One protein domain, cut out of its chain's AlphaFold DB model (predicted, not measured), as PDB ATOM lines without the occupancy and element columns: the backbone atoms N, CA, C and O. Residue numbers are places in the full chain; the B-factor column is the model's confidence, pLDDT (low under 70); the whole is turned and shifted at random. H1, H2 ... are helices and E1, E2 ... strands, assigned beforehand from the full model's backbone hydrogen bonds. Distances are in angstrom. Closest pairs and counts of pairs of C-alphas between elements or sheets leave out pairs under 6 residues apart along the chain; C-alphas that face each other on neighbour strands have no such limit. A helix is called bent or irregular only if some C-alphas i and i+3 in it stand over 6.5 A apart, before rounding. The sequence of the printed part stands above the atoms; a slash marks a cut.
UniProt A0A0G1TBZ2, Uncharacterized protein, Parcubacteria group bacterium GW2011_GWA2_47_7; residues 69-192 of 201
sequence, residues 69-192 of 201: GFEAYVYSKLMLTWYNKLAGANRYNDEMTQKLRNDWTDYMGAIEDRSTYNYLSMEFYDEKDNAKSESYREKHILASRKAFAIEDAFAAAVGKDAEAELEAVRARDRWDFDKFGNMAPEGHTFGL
ATOM      1  N   GLY A  69     154.193 190.813 142.900       94.94
ATOM      2  CA  GLY A  69     154.037 191.320 144.264       94.94
ATOM      3  C   GLY A  69     152.647 191.097 144.854       94.94
ATOM      4  O   GLY A  69     152.511 190.730 146.019       94.94
ATOM      5  N   PHE A  70     151.604 191.271 144.040       95.38
ATOM      6  CA  PHE A  70     150.229 190.985 144.445       95.38
ATOM      7  C   PHE A  70     150.072 189.518 144.868       95.38
ATOM      8  O   PHE A  70     149.594 189.233 145.965       95.38
ATOM      9  N   GLU A  71     150.529 188.582 144.036       96.50
ATOM     10  CA  GLU A  71     150.467 187.148 144.313       96.50
ATOM     11  C   GLU A  71     151.301 186.776 145.549       96.50
ATOM     12  O   GLU A  71     150.843 186.002 146.391       96.50
ATOM     13  N   ALA A  72     152.487 187.371 145.714       97.06
ATOM     14  CA  ALA A  72     153.324 187.191 146.901       97.06
ATOM     15  C   ALA A  72     152.633 187.693 148.188       97.06
ATOM     16  O   ALA A  72     152.728 187.050 149.241       97.06
ATOM     17  N   TYR A  73     151.892 188.805 148.111       97.75
ATOM     18  CA  TYR A  73     151.082 189.308 149.224       97.75
ATOM     19  C   TYR A  73     149.953 188.330 149.566       97.75
ATOM     20  O   TYR A  73     149.828 187.924 150.723       97.75
ATOM     21  N   VAL A  74     149.149 187.922 148.574       98.19
ATOM     22  CA  VAL A  74     148.022 186.993 148.780       98.19
ATOM     23  C   VAL A  74     148.518 185.677 149.372       98.19
ATOM     24  O   VAL A  74     147.963 185.197 150.361       98.19
ATOM     25  N   TYR A  75     149.617 185.131 148.849       98.38
ATOM     26  CA  TYR A  75     150.267 183.952 149.411       98.38
ATOM     27  C   TYR A  75     150.651 184.139 150.887       98.38
ATOM     28  O   TYR A  75     150.211 183.371 151.743       98.38
ATOM     29  N   SER A  76     151.467 185.151 151.191       97.06
ATOM     30  CA  SER A  76     152.131 185.261 152.494       97.06
ATOM     31  C   SER A  76     151.228 185.797 153.604       97.06
ATOM     32  O   SER A  76     151.413 185.437 154.768       97.06
ATOM     33  N   LYS A  77     150.270 186.671 153.275       97.56
ATOM     34  CA  LYS A  77     149.397 187.325 154.260       97.56
ATOM     35  C   LYS A  77     148.065 186.616 154.427       97.56
ATOM     36  O   LYS A  77     147.587 186.520 155.556       97.56
ATOM     37  N   LEU A  78     147.508 186.086 153.340       98.19
ATOM     38  CA  LEU A  78     146.188 185.464 153.352       98.19
ATOM     39  C   LEU A  78     146.306 183.944 153.364       98.19
ATOM     40  O   LEU A  78     146.068 183.299 154.386       98.19
ATOM     41  N   MET A  79     146.739 183.368 152.248       98.56
ATOM     42  CA  MET A  79     146.583 181.942 151.989       98.56
ATOM     43  C   MET A  79     147.407 181.060 152.926       98.56
ATOM     44  O   MET A  79     146.874 180.081 153.442       98.56
ATOM     45  N   LEU A  80     148.656 181.422 153.237       98.31
ATOM     46  CA  LEU A  80     149.472 180.691 154.215       98.31
ATOM     47  C   LEU A  80     148.829 180.704 155.614       98.31
ATOM     48  O   LEU A  80     148.764 179.678 156.296       98.31
ATOM     49  N   THR A  81     148.313 181.858 156.040       98.12
ATOM     50  CA  THR A  81     147.615 182.015 157.325       98.12
ATOM     51  C   THR A  81     146.353 181.155 157.367       98.12
ATOM     52  O   THR A  81     146.110 180.433 158.340       98.12
ATOM     53  N   TRP A  82     145.552 181.207 156.304       98.56
ATOM     54  CA  TRP A  82     144.312 180.451 156.171       98.56
ATOM     55  C   TRP A  82     144.563 178.948 156.112       98.56
ATOM     56  O   TRP A  82     143.890 178.200 156.821       98.56
ATOM     57  N   TYR A  83     145.574 178.507 155.363       98.38
ATOM     58  CA  TYR A  83     146.001 177.114 155.323       98.38
ATOM     59  C   TYR A  83     146.361 176.595 156.711       98.38
ATOM     60  O   TYR A  83     145.778 175.609 157.159       98.38
ATOM     61  N   ASN A  84     147.240 177.291 157.434       97.81
ATOM     62  CA  ASN A  84     147.649 176.876 158.775       97.81
ATOM     63  C   ASN A  84     146.457 176.806 159.744       97.81
ATOM     64  O   ASN A  84     146.342 175.861 160.529       97.81
ATOM     65  N   LYS A  85     145.532 177.772 159.659       97.81
ATOM     66  CA  LYS A  85     144.299 177.786 160.458       97.81
ATOM     67  C   LYS A  85     143.409 176.579 160.144       97.81
ATOM     68  O   LYS A  85     142.978 175.884 161.066       97.81
ATOM     69  N   LEU A  86     143.137 176.323 158.865       98.00
ATOM     70  CA  LEU A  86     142.264 175.235 158.418       98.00
ATOM     71  C   LEU A  86     142.885 173.860 158.684       98.00
ATOM     72  O   LEU A  86     142.192 172.972 159.181       98.00
ATOM     73  N   ALA A  87     144.182 173.689 158.417       95.62
ATOM     74  CA  ALA A  87     144.914 172.457 158.692       95.62
ATOM     75  C   ALA A  87     144.931 172.147 160.197       95.62
ATOM     76  O   ALA A  87     144.654 171.019 160.602       95.62
ATOM     77  N   GLY A  88     145.161 173.158 161.042       96.44
ATOM     78  CA  GLY A  88     145.097 173.009 162.495       96.44
ATOM     79  C   GLY A  88     143.704 172.617 162.997       96.44
ATOM     80  O   GLY A  88     143.579 171.712 163.825       96.44
ATOM     81  N   ALA A  89     142.653 173.255 162.469       97.25
ATOM     82  CA  ALA A  89     141.265 172.965 162.832       97.25
ATOM     83  C   ALA A  89     140.813 171.554 162.413       97.25
ATOM     84  O   ALA A  89     139.991 170.946 163.096       97.25
ATOM     85  N   ASN A  90     141.374 171.018 161.325       96.25
ATOM     86  CA  ASN A  90     140.985 169.730 160.747       96.25
ATOM     87  C   ASN A  90     141.998 168.603 160.990       96.25
ATOM     88  O   ASN A  90     141.864 167.542 160.392       96.25
ATOM     89  N   ARG A  91     142.968 168.775 161.897       92.94
ATOM     90  CA  ARG A  91     144.092 167.836 162.111       92.94
ATOM     91  C   ARG A  91     143.727 166.375 162.429       92.94
ATOM     92  O   ARG A  91     144.601 165.521 162.390       92.94
ATOM     93  N   TYR A  92     142.481 166.104 162.817       93.94
ATOM     94  CA  TYR A  92     141.965 164.757 163.113       93.94
ATOM     95  C   TYR A  92     140.922 164.273 162.095       93.94
ATOM     96  O   TYR A  92     140.320 163.220 162.281       93.94
ATOM     97  N   ASN A  93     140.675 165.060 161.048       96.19
ATOM     98  CA  ASN A  93     139.862 164.687 159.904       96.19
ATOM     99  C   ASN A  93     140.811 164.438 158.727       96.19
ATOM    100  O   ASN A  93     141.260 165.381 158.071       96.19
ATOM    101  N   ASP A  94     141.145 163.167 158.502       93.38
ATOM    102  CA  ASP A  94     142.121 162.760 157.488       93.38
ATOM    103  C   ASP A  94     141.695 163.180 156.081       93.38
ATOM    104  O   ASP A  94     142.511 163.704 155.326       93.38
ATOM    105  N   GLU A  95     140.418 163.010 155.738       94.88
ATOM    106  CA  GLU A  95     139.868 163.374 154.430       94.88
ATOM    107  C   GLU A  95     140.015 164.876 154.169       94.88
ATOM    108  O   GLU A  95     140.612 165.293 153.172       94.88
ATOM    109  N   MET A  96     139.564 165.702 155.117       95.31
ATOM    110  CA  MET A  96     139.676 167.154 155.001       95.31
ATOM    111  C   MET A  96     141.135 167.610 155.005       95.31
ATOM    112  O   MET A  96     141.509 168.511 154.258       95.31
ATOM    113  N   THR A  97     141.989 166.970 155.806       95.19
ATOM    114  CA  THR A  97     143.429 167.252 155.822       95.19
ATOM    115  C   THR A  97     144.055 166.971 154.460       95.19
ATOM    116  O   THR A  97     144.815 167.797 153.956       95.19
ATOM    117  N   GLN A  98     143.730 165.838 153.835       95.75
ATOM    118  CA  GLN A  98     144.231 165.507 152.503       95.75
ATOM    119  C   GLN A  98     143.723 166.490 151.452       95.75
ATOM    120  O   GLN A  98     144.517 166.978 150.650       95.75
ATOM    121  N   LYS A  99     142.440 166.859 151.497       95.75
ATOM    122  CA  LYS A  99     141.883 167.886 150.613       95.75
ATOM    123  C   LYS A  99     142.624 169.221 150.752       95.75
ATOM    124  O   LYS A  99     143.096 169.753 149.755       95.75
ATOM    125  N   LEU A 100     142.794 169.722 151.978       97.12
ATOM    126  CA  LEU A 100     143.504 170.980 152.243       97.12
ATOM    127  C   LEU A 100     144.954 170.941 151.752       97.12
ATOM    128  O   LEU A 100     145.441 171.932 151.219       97.12
ATOM    129  N   ARG A 101     145.651 169.811 151.923       97.19
ATOM    130  CA  ARG A 101     147.021 169.628 151.418       97.19
ATOM    131  C   ARG A 101     147.068 169.656 149.895       97.19
ATOM    132  O   ARG A 101     147.913 170.361 149.352       97.19
ATOM    133  N   ASN A 102     146.161 168.940 149.231       97.12
ATOM    134  CA  ASN A 102     146.061 168.952 147.773       97.12
ATOM    135  C   ASN A 102     145.803 170.370 147.266       97.12
ATOM    136  O   ASN A 102     146.620 170.877 146.502       97.12
ATOM    137  N   ASP A 103     144.755 171.033 147.765       98.06
ATOM    138  CA  ASP A 103     144.392 172.390 147.350       98.06
ATOM    139  C   ASP A 103     145.542 173.384 147.605       98.06
ATOM    140  O   ASP A 103     145.838 174.222 146.758       98.06
ATOM    141  N   TRP A 104     146.249 173.261 148.733       98.25
ATOM    142  CA  TRP A 104     147.406 174.105 149.052       98.25
ATOM    143  C   TRP A 104     148.565 173.922 148.069       98.25
ATOM    144  O   TRP A 104     149.119 174.899 147.561       98.25
ATOM    145  N   THR A 105     148.921 172.673 147.758       98.19
ATOM    146  CA  THR A 105     149.975 172.385 146.773       98.19
ATOM    147  C   THR A 105     149.569 172.794 145.358       98.19
ATOM    148  O   THR A 105     150.384 173.334 144.611       98.19
ATOM    149  N   ASP A 106     148.293 172.614 145.019       98.12
ATOM    150  CA  ASP A 106     147.710 173.001 143.742       98.12
ATOM    151  C   ASP A 106     147.686 174.516 143.548       98.12
ATOM    152  O   ASP A 106     147.903 174.994 142.434       98.12
ATOM    153  N   TYR A 107     147.443 175.268 144.620       98.69
ATOM    154  CA  TYR A 107     147.477 176.726 144.623       98.69
ATOM    155  C   TYR A 107     148.879 177.263 144.326       98.69
ATOM    156  O   TYR A 107     149.037 178.077 143.415       98.69
ATOM    157  N   MET A 108     149.904 176.768 145.030       98.56
ATOM    158  CA  MET A 108     151.296 177.168 144.776       98.56
ATOM    159  C   MET A 108     151.710 176.853 143.333       98.56
ATOM    160  O   MET A 108     152.240 177.722 142.641       98.56
ATOM    161  N   GLY A 109     151.381 175.652 142.842       97.88
ATOM    162  CA  GLY A 109     151.636 175.279 141.449       97.88
ATOM    163  C   GLY A 109     150.900 176.173 140.446       97.88
ATOM    164  O   GLY A 109     151.485 176.598 139.454       97.88
ATOM    165  N   ALA A 110     149.638 176.527 140.715       98.31
ATOM    166  CA  ALA A 110     148.856 177.398 139.840       98.31
ATOM    167  C   ALA A 110     149.437 178.820 139.742       98.31
ATOM    168  O   ALA A 110     149.404 179.412 138.664       98.31
ATOM    169  N   ILE A 111     149.999 179.366 140.825       97.69
ATOM    170  CA  ILE A 111     150.672 180.675 140.803       97.69
ATOM    171  C   ILE A 111     151.963 180.633 139.977       97.69
ATOM    172  O   ILE A 111     152.212 181.543 139.176       97.69
ATOM    173  N   GLU A 112     152.775 179.587 140.149       97.25
ATOM    174  CA  GLU A 112     153.999 179.405 139.359       97.25
ATOM    175  C   GLU A 112     153.675 179.276 137.867       97.25
ATOM    176  O   GLU A 112     154.245 179.995 137.040       97.25
ATOM    177  N   ASP A 113     152.713 178.416 137.529       97.50
ATOM    178  CA  ASP A 113     152.250 178.193 136.160       97.50
ATOM    179  C   ASP A 113     151.700 179.482 135.548       97.50
ATOM    180  O   ASP A 113     152.039 179.840 134.419       97.50
ATOM    181  N   ARG A 114     150.882 180.223 136.299       96.00
ATOM    182  CA  ARG A 114     150.315 181.498 135.854       96.00
ATOM    183  C   ARG A 114     151.408 182.481 135.441       96.00
ATOM    184  O   ARG A 114     151.291 183.080 134.370       96.00
ATOM    185  N   SER A 115     152.445 182.639 136.261       94.62
ATOM    186  CA  SER A 115     153.555 183.568 135.999       94.62
ATOM    187  C   SER A 115     154.385 183.104 134.796       94.62
ATOM    188  O   SER A 115     154.603 183.866 133.852       94.62
ATOM    189  N   THR A 116     154.713 181.810 134.764       96.00
ATOM    190  CA  THR A 116     155.474 181.167 133.683       96.00
ATOM    191  C   THR A 116     154.770 181.300 132.333       96.00
ATOM    192  O   THR A 116     155.357 181.755 131.353       96.00
ATOM    193  N   TYR A 117     153.488 180.940 132.255       96.69
ATOM    194  CA  TYR A 117     152.731 180.987 131.006       96.69
ATOM    195  C   TYR A 117     152.436 182.409 130.539       96.69
ATOM    196  O   TYR A 117     152.383 182.646 129.331       96.69
ATOM    197  N   ASN A 118     152.293 183.362 131.464       94.50
ATOM    198  CA  ASN A 118     152.199 184.771 131.102       94.50
ATOM    199  C   ASN A 118     153.462 185.216 130.359       94.50
ATOM    200  O   ASN A 118     153.361 185.711 129.238       94.50
ATOM    201  N   TYR A 119     154.635 184.964 130.948       94.12
ATOM    202  CA  TYR A 119     155.921 185.283 130.331       94.12
ATOM    203  C   TYR A 119     156.083 184.590 128.971       94.12
ATOM    204  O   TYR A 119     156.287 185.254 127.957       94.12
ATOM    205  N   LEU A 120     155.879 183.270 128.912       93.19
ATOM    206  CA  LEU A 120     156.011 182.508 127.668       93.19
ATOM    207  C   LEU A 120     155.060 182.989 126.568       93.19
ATOM    208  O   LEU A 120     155.420 182.926 125.398       93.19
ATOM    209  N   SER A 121     153.866 183.485 126.904       92.88
ATOM    210  CA  SER A 121     152.952 184.041 125.900       92.88
ATOM    211  C   SER A 121     153.497 185.314 125.235       92.88
ATOM    212  O   SER A 121     153.154 185.581 124.082       92.88
ATOM    213  N   MET A 122     154.365 186.064 125.923       90.62
ATOM    214  CA  MET A 122     154.956 187.320 125.444       90.62
ATOM    215  C   MET A 122     156.240 187.119 124.631       90.62
ATOM    216  O   MET A 122     156.595 187.995 123.851       90.62
ATOM    217  N   GLU A 123     156.918 185.979 124.767       88.06
ATOM    218  CA  GLU A 123     158.192 185.701 124.079       88.06
ATOM    219  C   GLU A 123     158.042 185.433 122.569       88.06
ATOM    220  O   GLU A 123     159.017 185.480 121.817       88.06
ATOM    221  N   PHE A 124     156.825 185.160 122.089       82.50
ATOM    222  CA  PHE A 124     156.567 184.865 120.678       82.50
ATOM    223  C   PHE A 124     156.034 186.104 119.949       82.50
ATOM    224  O   PHE A 124     154.863 186.455 120.074       82.50
ATOM    225  N   TYR A 125     156.902 186.741 119.156       67.12
ATOM    226  CA  TYR A 125     156.591 187.957 118.388       67.12
ATOM    227  C   TYR A 125     156.295 187.705 116.896       67.12
ATOM    228  O   TYR A 125     155.772 188.592 116.225       67.12
ATOM    229  N   ASP A 126     156.643 186.529 116.359       71.31
ATOM    230  CA  ASP A 126     156.464 186.193 114.938       71.31
ATOM    231  C   ASP A 126     155.092 185.539 114.687       71.31
ATOM    232  O   ASP A 126     154.653 184.668 115.444       71.31
ATOM    233  N   GLU A 127     154.429 185.902 113.582       64.25
ATOM    234  CA  GLU A 127     153.115 185.372 113.182       64.25
ATOM    235  C   GLU A 127     153.116 183.837 113.079       64.25
ATOM    236  O   GLU A 127     152.094 183.187 113.311       64.25
ATOM    237  N   LYS A 128     154.278 183.238 112.788       70.69
ATOM    238  CA  LYS A 128     154.462 181.781 112.690       70.69
ATOM    239  C   LYS A 128     154.338 181.042 114.021       70.69
ATOM    240  O   LYS A 128     153.987 179.864 114.016       70.69
ATOM    241  N   ASP A 129     154.597 181.711 115.142       77.69
ATOM    242  CA  ASP A 129     154.510 181.127 116.483       77.69
ATOM    243  C   ASP A 129     153.276 181.609 117.265       77.69
ATOM    244  O   ASP A 129     153.098 181.259 118.434       77.69
ATOM    245  N   ASN A 130     152.361 182.333 116.611       82.88
ATOM    246  CA  ASN A 130     151.148 182.867 117.235       82.88
ATOM    247  C   ASN A 130     150.283 181.770 117.894       82.88
ATOM    248  O   ASN A 130     149.758 181.952 118.989       82.88
ATOM    249  N   ALA A 131     150.216 180.573 117.298       86.94
ATOM    250  CA  ALA A 131     149.501 179.436 117.888       86.94
ATOM    251  C   ALA A 131     150.105 178.964 119.229       86.94
ATOM    252  O   ALA A 131     149.377 178.496 120.103       86.94
ATOM    253  N   LYS A 132     151.428 179.092 119.418       88.88
ATOM    254  CA  LYS A 132     152.081 178.778 120.700       88.88
ATOM    255  C   LYS A 132     151.833 179.877 121.727       88.88
ATOM    256  O   LYS A 132     151.530 179.547 122.870       88.88
ATOM    257  N   SER A 133     151.926 181.148 121.320       91.25
ATOM    258  CA  SER A 133     151.588 182.293 122.179       91.25
ATOM    259  C   SER A 133     150.175 182.148 122.744       91.25
ATOM    260  O   SER A 133     149.988 182.205 123.961       91.25
ATOM    261  N   GLU A 134     149.197 181.853 121.882       92.44
ATOM    262  CA  GLU A 134     147.804 181.689 122.297       92.44
ATOM    263  C   GLU A 134     147.621 180.480 123.218       92.44
ATOM    264  O   GLU A 134     146.970 180.593 124.252       92.44
ATOM    265  N   SER A 135     148.286 179.352 122.936       94.69
ATOM    266  CA  SER A 135     148.254 178.195 123.839       94.69
ATOM    267  C   SER A 135     148.786 178.531 125.240       94.69
ATOM    268  O   SER A 135     148.229 178.077 126.240       94.69
ATOM    269  N   TYR A 136     149.845 179.339 125.349       95.75
ATOM    270  CA  TYR A 136     150.333 179.795 126.651       95.75
ATOM    271  C   TYR A 136     149.387 180.800 127.309       95.75
ATOM    272  O   TYR A 136     149.167 180.710 128.516       95.75
ATOM    273  N   ARG A 137     148.751 181.690 126.542       95.19
ATOM    274  CA  ARG A 137     147.713 182.593 127.059       95.19
ATOM    275  C   ARG A 137     146.528 181.818 127.642       95.19
ATOM    276  O   ARG A 137     146.083 182.123 128.747       95.19
ATOM    277  N   GLU A 138     146.061 180.776 126.962       97.00
ATOM    278  CA  GLU A 138     145.013 179.884 127.470       97.00
ATOM    279  C   GLU A 138     145.441 179.191 128.768       97.00
ATOM    280  O   GLU A 138     144.692 179.185 129.748       97.00
ATOM    281  N   LYS A 139     146.666 178.654 128.820       97.44
ATOM    282  CA  LYS A 139     147.203 178.027 130.037       97.44
ATOM    283  C   LYS A 139     147.335 179.018 131.192       97.44
ATOM    284  O   LYS A 139     146.986 178.670 132.317       97.44
ATOM    285  N   HIS A 140     147.759 180.252 130.925       96.25
ATOM    286  CA  HIS A 140     147.775 181.328 131.913       96.25
ATOM    287  C   HIS A 140     146.371 181.598 132.477       96.25
ATOM    288  O   HIS A 140     146.204 181.717 133.693       96.25
ATOM    289  N   ILE A 141     145.347 181.652 131.617       97.44
ATOM    290  CA  ILE A 141     143.951 181.845 132.038       97.44
ATOM    291  C   ILE A 141     143.479 180.673 132.908       97.44
ATOM    292  O   ILE A 141     142.856 180.896 133.946       97.44
ATOM    293  N   LEU A 142     143.781 179.432 132.517       98.06
ATOM    294  CA  LEU A 142     143.420 178.241 133.293       98.06
ATOM    295  C   LEU A 142     144.100 178.225 134.667       98.06
ATOM    296  O   LEU A 142     143.426 178.000 135.670       98.06
ATOM    297  N   ALA A 143     145.399 178.524 134.720       98.06
ATOM    298  CA  ALA A 143     146.152 178.612 135.968       98.06
ATOM    299  C   ALA A 143     145.601 179.725 136.878       98.06
ATOM    300  O   ALA A 143     145.374 179.500 138.064       98.06
ATOM    301  N   SER A 144     145.270 180.889 136.304       97.44
ATOM    302  CA  SER A 144     144.641 182.002 137.032       97.44
ATOM    303  C   SER A 144     143.299 181.606 137.644       97.44
ATOM    304  O   SER A 144     143.060 181.839 138.823       97.44
ATOM    305  N   ARG A 145     142.426 180.954 136.864       98.06
ATOM    306  CA  ARG A 145     141.121 180.484 137.353       98.06
ATOM    307  C   ARG A 145     141.264 179.451 138.465       98.06
ATOM    308  O   ARG A 145     140.497 179.498 139.420       98.06
ATOM    309  N   LYS A 146     142.235 178.539 138.348       98.44
ATOM    310  CA  LYS A 146     142.529 177.548 139.388       98.44
ATOM    311  C   LYS A 146     142.979 178.230 140.681       98.44
ATOM    312  O   LYS A 146     142.417 177.930 141.726       98.44
ATOM    313  N   ALA A 147     143.927 179.167 140.606       98.38
ATOM    314  CA  ALA A 147     144.395 179.915 141.773       98.38
ATOM    315  C   ALA A 147     143.241 180.663 142.463       98.38
ATOM    316  O   ALA A 147     143.017 180.455 143.651       98.38
ATOM    317  N   PHE A 148     142.446 181.431 141.710       98.25
ATOM    318  CA  PHE A 148     141.321 182.191 142.267       98.25
ATOM    319  C   PHE A 148     140.246 181.302 142.890       98.25
ATOM    320  O   PHE A 148     139.768 181.602 143.976       98.25
ATOM    321  N   ALA A 149     139.905 180.176 142.255       98.62
ATOM    322  CA  ALA A 149     138.939 179.241 142.823       98.62
ATOM    323  C   ALA A 149     139.419 178.650 144.159       98.62
ATOM    324  O   ALA A 149     138.613 178.449 145.067       98.62
ATOM    325  N   ILE A 150     140.723 178.384 144.294       98.69
ATOM    326  CA  ILE A 150     141.296 177.896 145.553       98.69
ATOM    327  C   ILE A 150     141.325 179.013 146.605       98.69
ATOM    328  O   ILE A 150     140.943 178.765 147.745       98.69
ATOM    329  N   GLU A 151     141.706 180.240 146.236       98.75
ATOM    330  CA  GLU A 151     141.642 181.407 147.131       98.75
ATOM    331  C   GLU A 151     140.229 181.617 147.690       98.75
ATOM    332  O   GLU A 151     140.057 181.732 148.904       98.75
ATOM    333  N   ASP A 152     139.217 181.586 146.819       98.69
ATOM    334  CA  ASP A 152     137.811 181.748 147.194       98.69
ATOM    335  C   ASP A 152     137.351 180.617 148.121       98.69
ATOM    336  O   ASP A 152     136.683 180.859 149.127       98.69
ATOM    337  N   ALA A 153     137.737 179.372 147.819       98.44
ATOM    338  CA  ALA A 153     137.396 178.217 148.640       98.44
ATOM    339  C   ALA A 153     138.023 178.298 150.041       98.44
ATOM    340  O   ALA A 153     137.358 177.976 151.030       98.44
ATOM    341  N   PHE A 154     139.276 178.750 150.147       98.69
ATOM    342  CA  PHE A 154     139.939 178.958 151.436       98.69
ATOM    343  C   PHE A 154     139.287 180.096 152.215       98.69
ATOM    344  O   PHE A 154     138.964 179.911 153.389       98.69
ATOM    345  N   ALA A 155     139.043 181.241 151.576       98.62
ATOM    346  CA  ALA A 155     138.379 182.375 152.207       98.62
ATOM    347  C   ALA A 155     136.994 181.982 152.749       98.62
ATOM    348  O   ALA A 155     136.706 182.197 153.928       98.62
ATOM    349  N   ALA A 156     136.179 181.301 151.936       98.50
ATOM    350  CA  ALA A 156     134.862 180.811 152.337       98.50
ATOM    351  C   ALA A 156     134.931 179.812 153.505       98.50
ATOM    352  O   ALA A 156     134.123 179.883 154.433       98.50
ATOM    353  N   ALA A 157     135.912 178.901 153.497       98.06
ATOM    354  CA  ALA A 157     136.117 177.940 154.581       98.06
ATOM    355  C   ALA A 157     136.586 178.605 155.889       98.06
ATOM    356  O   ALA A 157     136.291 178.112 156.978       98.06
ATOM    357  N   VAL A 158     137.313 179.724 155.801       98.31
ATOM    358  CA  VAL A 158     137.762 180.504 156.963       98.31
ATOM    359  C   VAL A 158     136.635 181.356 157.544       98.31
ATOM    360  O   VAL A 158     136.544 181.459 158.774       98.31
ATOM    361  N   GLY A 159     135.805 181.967 156.693       98.06
ATOM    362  CA  GLY A 159     134.618 182.736 157.074       98.06
ATOM    363  C   GLY A 159     134.461 184.075 156.340       98.06
ATOM    364  O   GLY A 159     135.304 184.488 155.551       98.06
ATOM    365  N   LYS A 160     133.371 184.793 156.646       98.19
ATOM    366  CA  LYS A 160     132.974 186.032 155.943       98.19
ATOM    367  C   LYS A 160     133.993 187.167 156.004       98.19
ATOM    368  O   LYS A 160     134.127 187.894 155.027       98.19
ATOM    369  N   ASP A 161     134.738 187.279 157.098       98.19
ATOM    370  CA  ASP A 161     135.795 188.288 157.204       98.19
ATOM    371  C   ASP A 161     136.946 188.010 156.223       98.19
ATOM    372  O   ASP A 161     137.482 188.943 155.638       98.19
ATOM    373  N   ALA A 162     137.281 186.734 155.982       98.44
ATOM    374  CA  ALA A 162     138.313 186.351 155.019       98.44
ATOM    375  C   ALA A 162     137.859 186.563 153.567       98.44
ATOM    376  O   ALA A 162     138.651 187.014 152.745       98.44
ATOM    377  N   GLU A 163     136.581 186.307 153.253       98.50
ATOM    378  CA  GLU A 163     136.002 186.673 151.949       98.50
ATOM    379  C   GLU A 163     136.104 188.190 151.710       98.50
ATOM    380  O   GLU A 163     136.569 188.628 150.660       98.50
ATOM    381  N   ALA A 164     135.721 189.004 152.700       98.38
ATOM    382  CA  ALA A 164     135.794 190.459 152.597       98.38
ATOM    383  C   ALA A 164     137.241 190.970 152.476       98.38
ATOM    384  O   ALA A 164     137.505 191.904 151.717       98.38
ATOM    385  N   GLU A 165     138.182 190.356 153.198       98.31
ATOM    386  CA  GLU A 165     139.608 190.666 153.101       98.31
ATOM    387  C   GLU A 165     140.167 190.348 151.708       98.31
ATOM    388  O   GLU A 165     140.862 191.187 151.128       98.31
ATOM    389  N   LEU A 166     139.825 189.186 151.138       98.31
ATOM    390  CA  LEU A 166     140.245 188.799 149.788       98.31
ATOM    391  C   LEU A 166     139.762 189.804 148.740       98.31
ATOM    392  O   LEU A 166     140.549 190.273 147.917       98.31
ATOM    393  N   GLU A 167     138.485 190.177 148.800       97.81
ATOM    394  CA  GLU A 167     137.887 191.148 147.883       97.81
ATOM    395  C   GLU A 167     138.518 192.538 148.033       97.81
ATOM    396  O   GLU A 167     138.856 193.186 147.040       97.81
ATOM    397  N   ALA A 168     138.771 192.983 149.268       96.81
ATOM    398  CA  ALA A 168     139.455 194.246 149.524       96.81
ATOM    399  C   ALA A 168     140.889 194.261 148.967       96.81
ATOM    400  O   ALA A 168     141.362 195.305 148.518       96.81
ATOM    401  N   VAL A 169     141.586 193.122 148.986       96.50
ATOM    402  CA  VAL A 169     142.925 192.982 148.401       96.50
ATOM    403  C   VAL A 169     142.858 192.969 146.874       96.50
ATOM    404  O   VAL A 169     143.622 193.695 146.243       96.50
ATOM    405  N   ARG A 170     141.918 192.233 146.270       95.56
ATOM    406  CA  ARG A 170     141.709 192.186 144.807       95.56
ATOM    407  C   ARG A 170     141.286 193.526 144.204       95.56
ATOM    408  O   ARG A 170     141.585 193.787 143.044       95.56
ATOM    409  N   ALA A 171     140.621 194.377 144.981       95.00
ATOM    410  CA  ALA A 171     140.236 195.722 144.558       95.00
ATOM    411  C   ALA A 171     141.414 196.718 144.495       95.00
ATOM    412  O   ALA A 171     141.241 197.836 144.004       95.00
ATOM    413  N   ARG A 172     142.595 196.353 145.012       92.75
ATOM    414  CA  ARG A 172     143.785 197.216 144.996       92.75
ATOM    415  C   ARG A 172     144.481 197.195 143.644       92.75
ATOM    416  O   ARG A 172     144.394 196.234 142.884       92.75
ATOM    417  N   ASP A 173     145.217 198.265 143.368       91.12
ATOM    418  CA  ASP A 173     146.040 198.329 142.167       91.12
ATOM    419  C   ASP A 173     147.280 197.433 142.336       91.12
ATOM    420  O   ASP A 173     147.849 197.340 143.424       91.12
ATOM    421  N   ARG A 174     147.749 196.799 141.257       86.25
ATOM    422  CA  ARG A 174     148.995 196.014 141.261       86.25
ATOM    423  C   ARG A 174     150.207 196.813 141.755       86.25
ATOM    424  O   ARG A 174     151.125 196.228 142.316       86.25
ATOM    425  N   TRP A 175     150.217 198.130 141.544       90.06
ATOM    426  CA  TRP A 175     151.270 199.035 141.999       90.06
ATOM    427  C   TRP A 175     151.177 199.344 143.497       90.06
ATOM    428  O   TRP A 175     152.080 199.972 144.039       90.06
ATOM    429  N   ASP A 176     150.130 198.902 144.195       94.44
ATOM    430  CA  ASP A 176     150.062 198.981 145.656       94.44
ATOM    431  C   ASP A 176     150.971 197.934 146.332       94.44
ATOM    432  O   ASP A 176     151.103 197.961 147.552       94.44
ATOM    433  N   PHE A 177     151.619 197.040 145.574       94.94
ATOM    434  CA  PHE A 177     152.486 195.979 146.093       94.94
ATOM    435  C   PHE A 177     153.903 196.090 145.517       94.94
ATOM    436  O   PHE A 177     154.076 196.313 144.318       94.94
ATOM    437  N   ASP A 178     154.925 195.940 146.363       93.50
ATOM    438  CA  ASP A 178     156.302 195.791 145.889       93.50
ATOM    439  C   ASP A 178     156.547 194.369 145.371       93.50
ATOM    440  O   ASP A 178     155.723 193.473 145.538       93.50
ATOM    441  N   LYS A 179     157.712 194.136 144.762       90.75
ATOM    442  CA  LYS A 179     158.071 192.823 144.206       90.75
ATOM    443  C   LYS A 179     158.151 191.690 145.245       90.75
ATOM    444  O   LYS A 179     158.131 190.532 144.863       90.75
ATOM    445  N   PHE A 180     158.213 192.008 146.538       92.38
ATOM    446  CA  PHE A 180     158.235 191.039 147.637       92.38
ATOM    447  C   PHE A 180     156.852 190.830 148.274       92.38
ATOM    448  O   PHE A 180     156.723 190.073 149.235       92.38
ATOM    449  N   GLY A 181     155.822 191.510 147.768       93.75
ATOM    450  CA  GLY A 181     154.474 191.470 148.313       93.75
ATOM    451  C   GLY A 181     154.291 192.284 149.586       93.75
ATOM    452  O   GLY A 181     153.399 191.984 150.373       93.75
ATOM    453  N   ASN A 182     155.093 193.325 149.813       94.56
ATOM    454  CA  ASN A 182     154.773 194.335 150.818       94.56
ATOM    455  C   ASN A 182     153.820 195.368 150.224       94.56
ATOM    456  O   ASN A 182     154.006 195.835 149.101       94.56
ATOM    457  N   MET A 183     152.814 195.756 151.001       93.81
ATOM    458  CA  MET A 183     151.866 196.784 150.592       93.81
ATOM    459  C   MET A 183     152.464 198.183 150.772       93.81
ATOM    460  O   MET A 183     153.159 198.460 151.754       93.81
ATOM    461  N   ALA A 184     152.172 199.077 149.834       92.50
ATOM    462  CA  ALA A 184     152.551 200.473 149.913       92.50
ATOM    463  C   ALA A 184     151.860 201.140 151.117       92.50
ATOM    464  O   ALA A 184     150.726 200.787 151.458       92.50
ATOM    465  N   PRO A 185     152.506 202.135 151.751       91.19
ATOM    466  CA  PRO A 185     151.850 202.959 152.755       91.19
ATOM    467  C   PRO A 185     150.575 203.603 152.206       91.19
ATOM    468  O   PRO A 185     150.454 203.859 151.006       91.19
ATOM    469  N   GLU A 186     149.643 203.935 153.094       87.94
ATOM    470  CA  GLU A 186     148.400 204.596 152.706       87.94
ATOM    471  C   GLU A 186     148.670 205.865 151.871       87.94
ATOM    472  O   GLU A 186     149.592 206.642 152.147       87.94
ATOM    473  N   GLY A 187     147.913 206.035 150.784       89.00
ATOM    474  CA  GLY A 187     148.100 207.129 149.823       89.00
ATOM    475  C   GLY A 187     149.315 206.995 148.893       89.00
ATOM    476  O   GLY A 187     149.623 207.950 148.177       89.00
ATOM    477  N   HIS A 188     150.009 205.851 148.875       91.81
ATOM    478  CA  HIS A 188     151.177 205.611 148.022       91.81
ATOM    479  C   HIS A 188     151.003 204.395 147.099       91.81
ATOM    480  O   HIS A 188     150.194 203.513 147.365       91.81
ATOM    481  N   THR A 189     151.790 204.362 146.023       92.44
ATOM    482  CA  THR A 189     152.034 203.217 145.128       92.44
ATOM    483  C   THR A 189     153.529 203.059 144.907       92.44
ATOM    484  O   THR A 189     154.288 204.023 145.005       92.44
ATOM    485  N   PHE A 190     153.990 201.864 144.579       89.31
ATOM    486  CA  PHE A 190     155.360 201.642 144.149       89.31
ATOM    487  C   PHE A 190     155.559 202.084 142.699       89.31
ATOM    488  O   PHE A 190     154.768 201.780 141.807       89.31
ATOM    489  N   GLY A 191     156.645 202.821 142.459       84.50
ATOM    490  CA  GLY A 191     157.144 203.066 141.111       84.50
ATOM    491  C   GLY A 191     157.964 201.890 140.574       84.50
ATOM    492  O   GLY A 191     158.317 200.973 141.309       84.50
ATOM    493  N   LEU A 192     158.355 201.971 139.297       81.12
ATOM    494  CA  LEU A 192     159.271 201.007 138.661       81.12
ATOM    495  C   LEU A 192     160.622 200.871 139.387       81.12
ATOM    496  O   LEU A 192     161.279 199.846 139.291       81.12
TER     497      LEU A 192
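This is residues 69 to 192 of the 201 residues of an uncharacterized protein of Parcubacteria group bacterium GW2011_GWA2_47_7 (UniProt A0A0G1TBZ2). Two long helices, H2 and H3, make a helical hairpin along the longest axis, and the bent helix H1 and the short H4 fold back at its one end. Beyond H1a and H4 lies a long loop with the small strand E1. The printed part has 124 residues, mostly helix, with four named helices and one strand in the order H1, H2, H3, H4, E1. It is only just loose, close to compact, with a radius of gyration of the C-alphas of 16.8 A, and flat, spanning 54 by 40 by 20 A.

H1, residues 69 to 89, begins with C-alpha 69 at (154.037, 191.320, 144.264). By its hydrogen bonds it was assigned as one helix, but it is bent: C-alphas 77 and 80 are 6.6 A apart, and its arms are H1a, residues 69 to 77, and H1b, residues 80 to 89. H2, residues 94 to 122, is 42.4 A long. H3, residues 127 to 158, is 46.6 A long and irregular, C-alphas 128 and 131 being 7.6 A apart. H4 is residues 160 to 170, 15.4 A. E1, residues 188 to 190, ends with C-alpha 190 at (155.360, 201.642, 144.149).

H1b, H2 and H3 form an up-and-down bundle, each running against the one before. H1b touches H2 with Ala 87 and Thr 97, C-alphas 6.1 A apart. H2 and H3 touch at a shallow tilt of 31 degrees, closest at the C-alphas of Ser 121 and Ser 133, 4.3 A. H3 touches H4 with residues 151 to 156 alone, closest at C-alphas 155 and 162, 4.9 A. H1a is close to but not clearly touching H4, at C-alphas 74 and 169, 7.9 A. E1 pairs with no named strand and is apart from H4. Every O i to N i+4 pair is within hydrogen-bond range in H1a, H1b, H2 and H4, and 26 of 28 in H3.

The C-alphas of Tyr 92 and Glu 127 are the farthest apart, 55.2 A. The printed part has no cut. The link from H4 to E1 is long, 17 residues. Mean pLDDT of the printed part is 94.4, with residues 125 and 127 under 70.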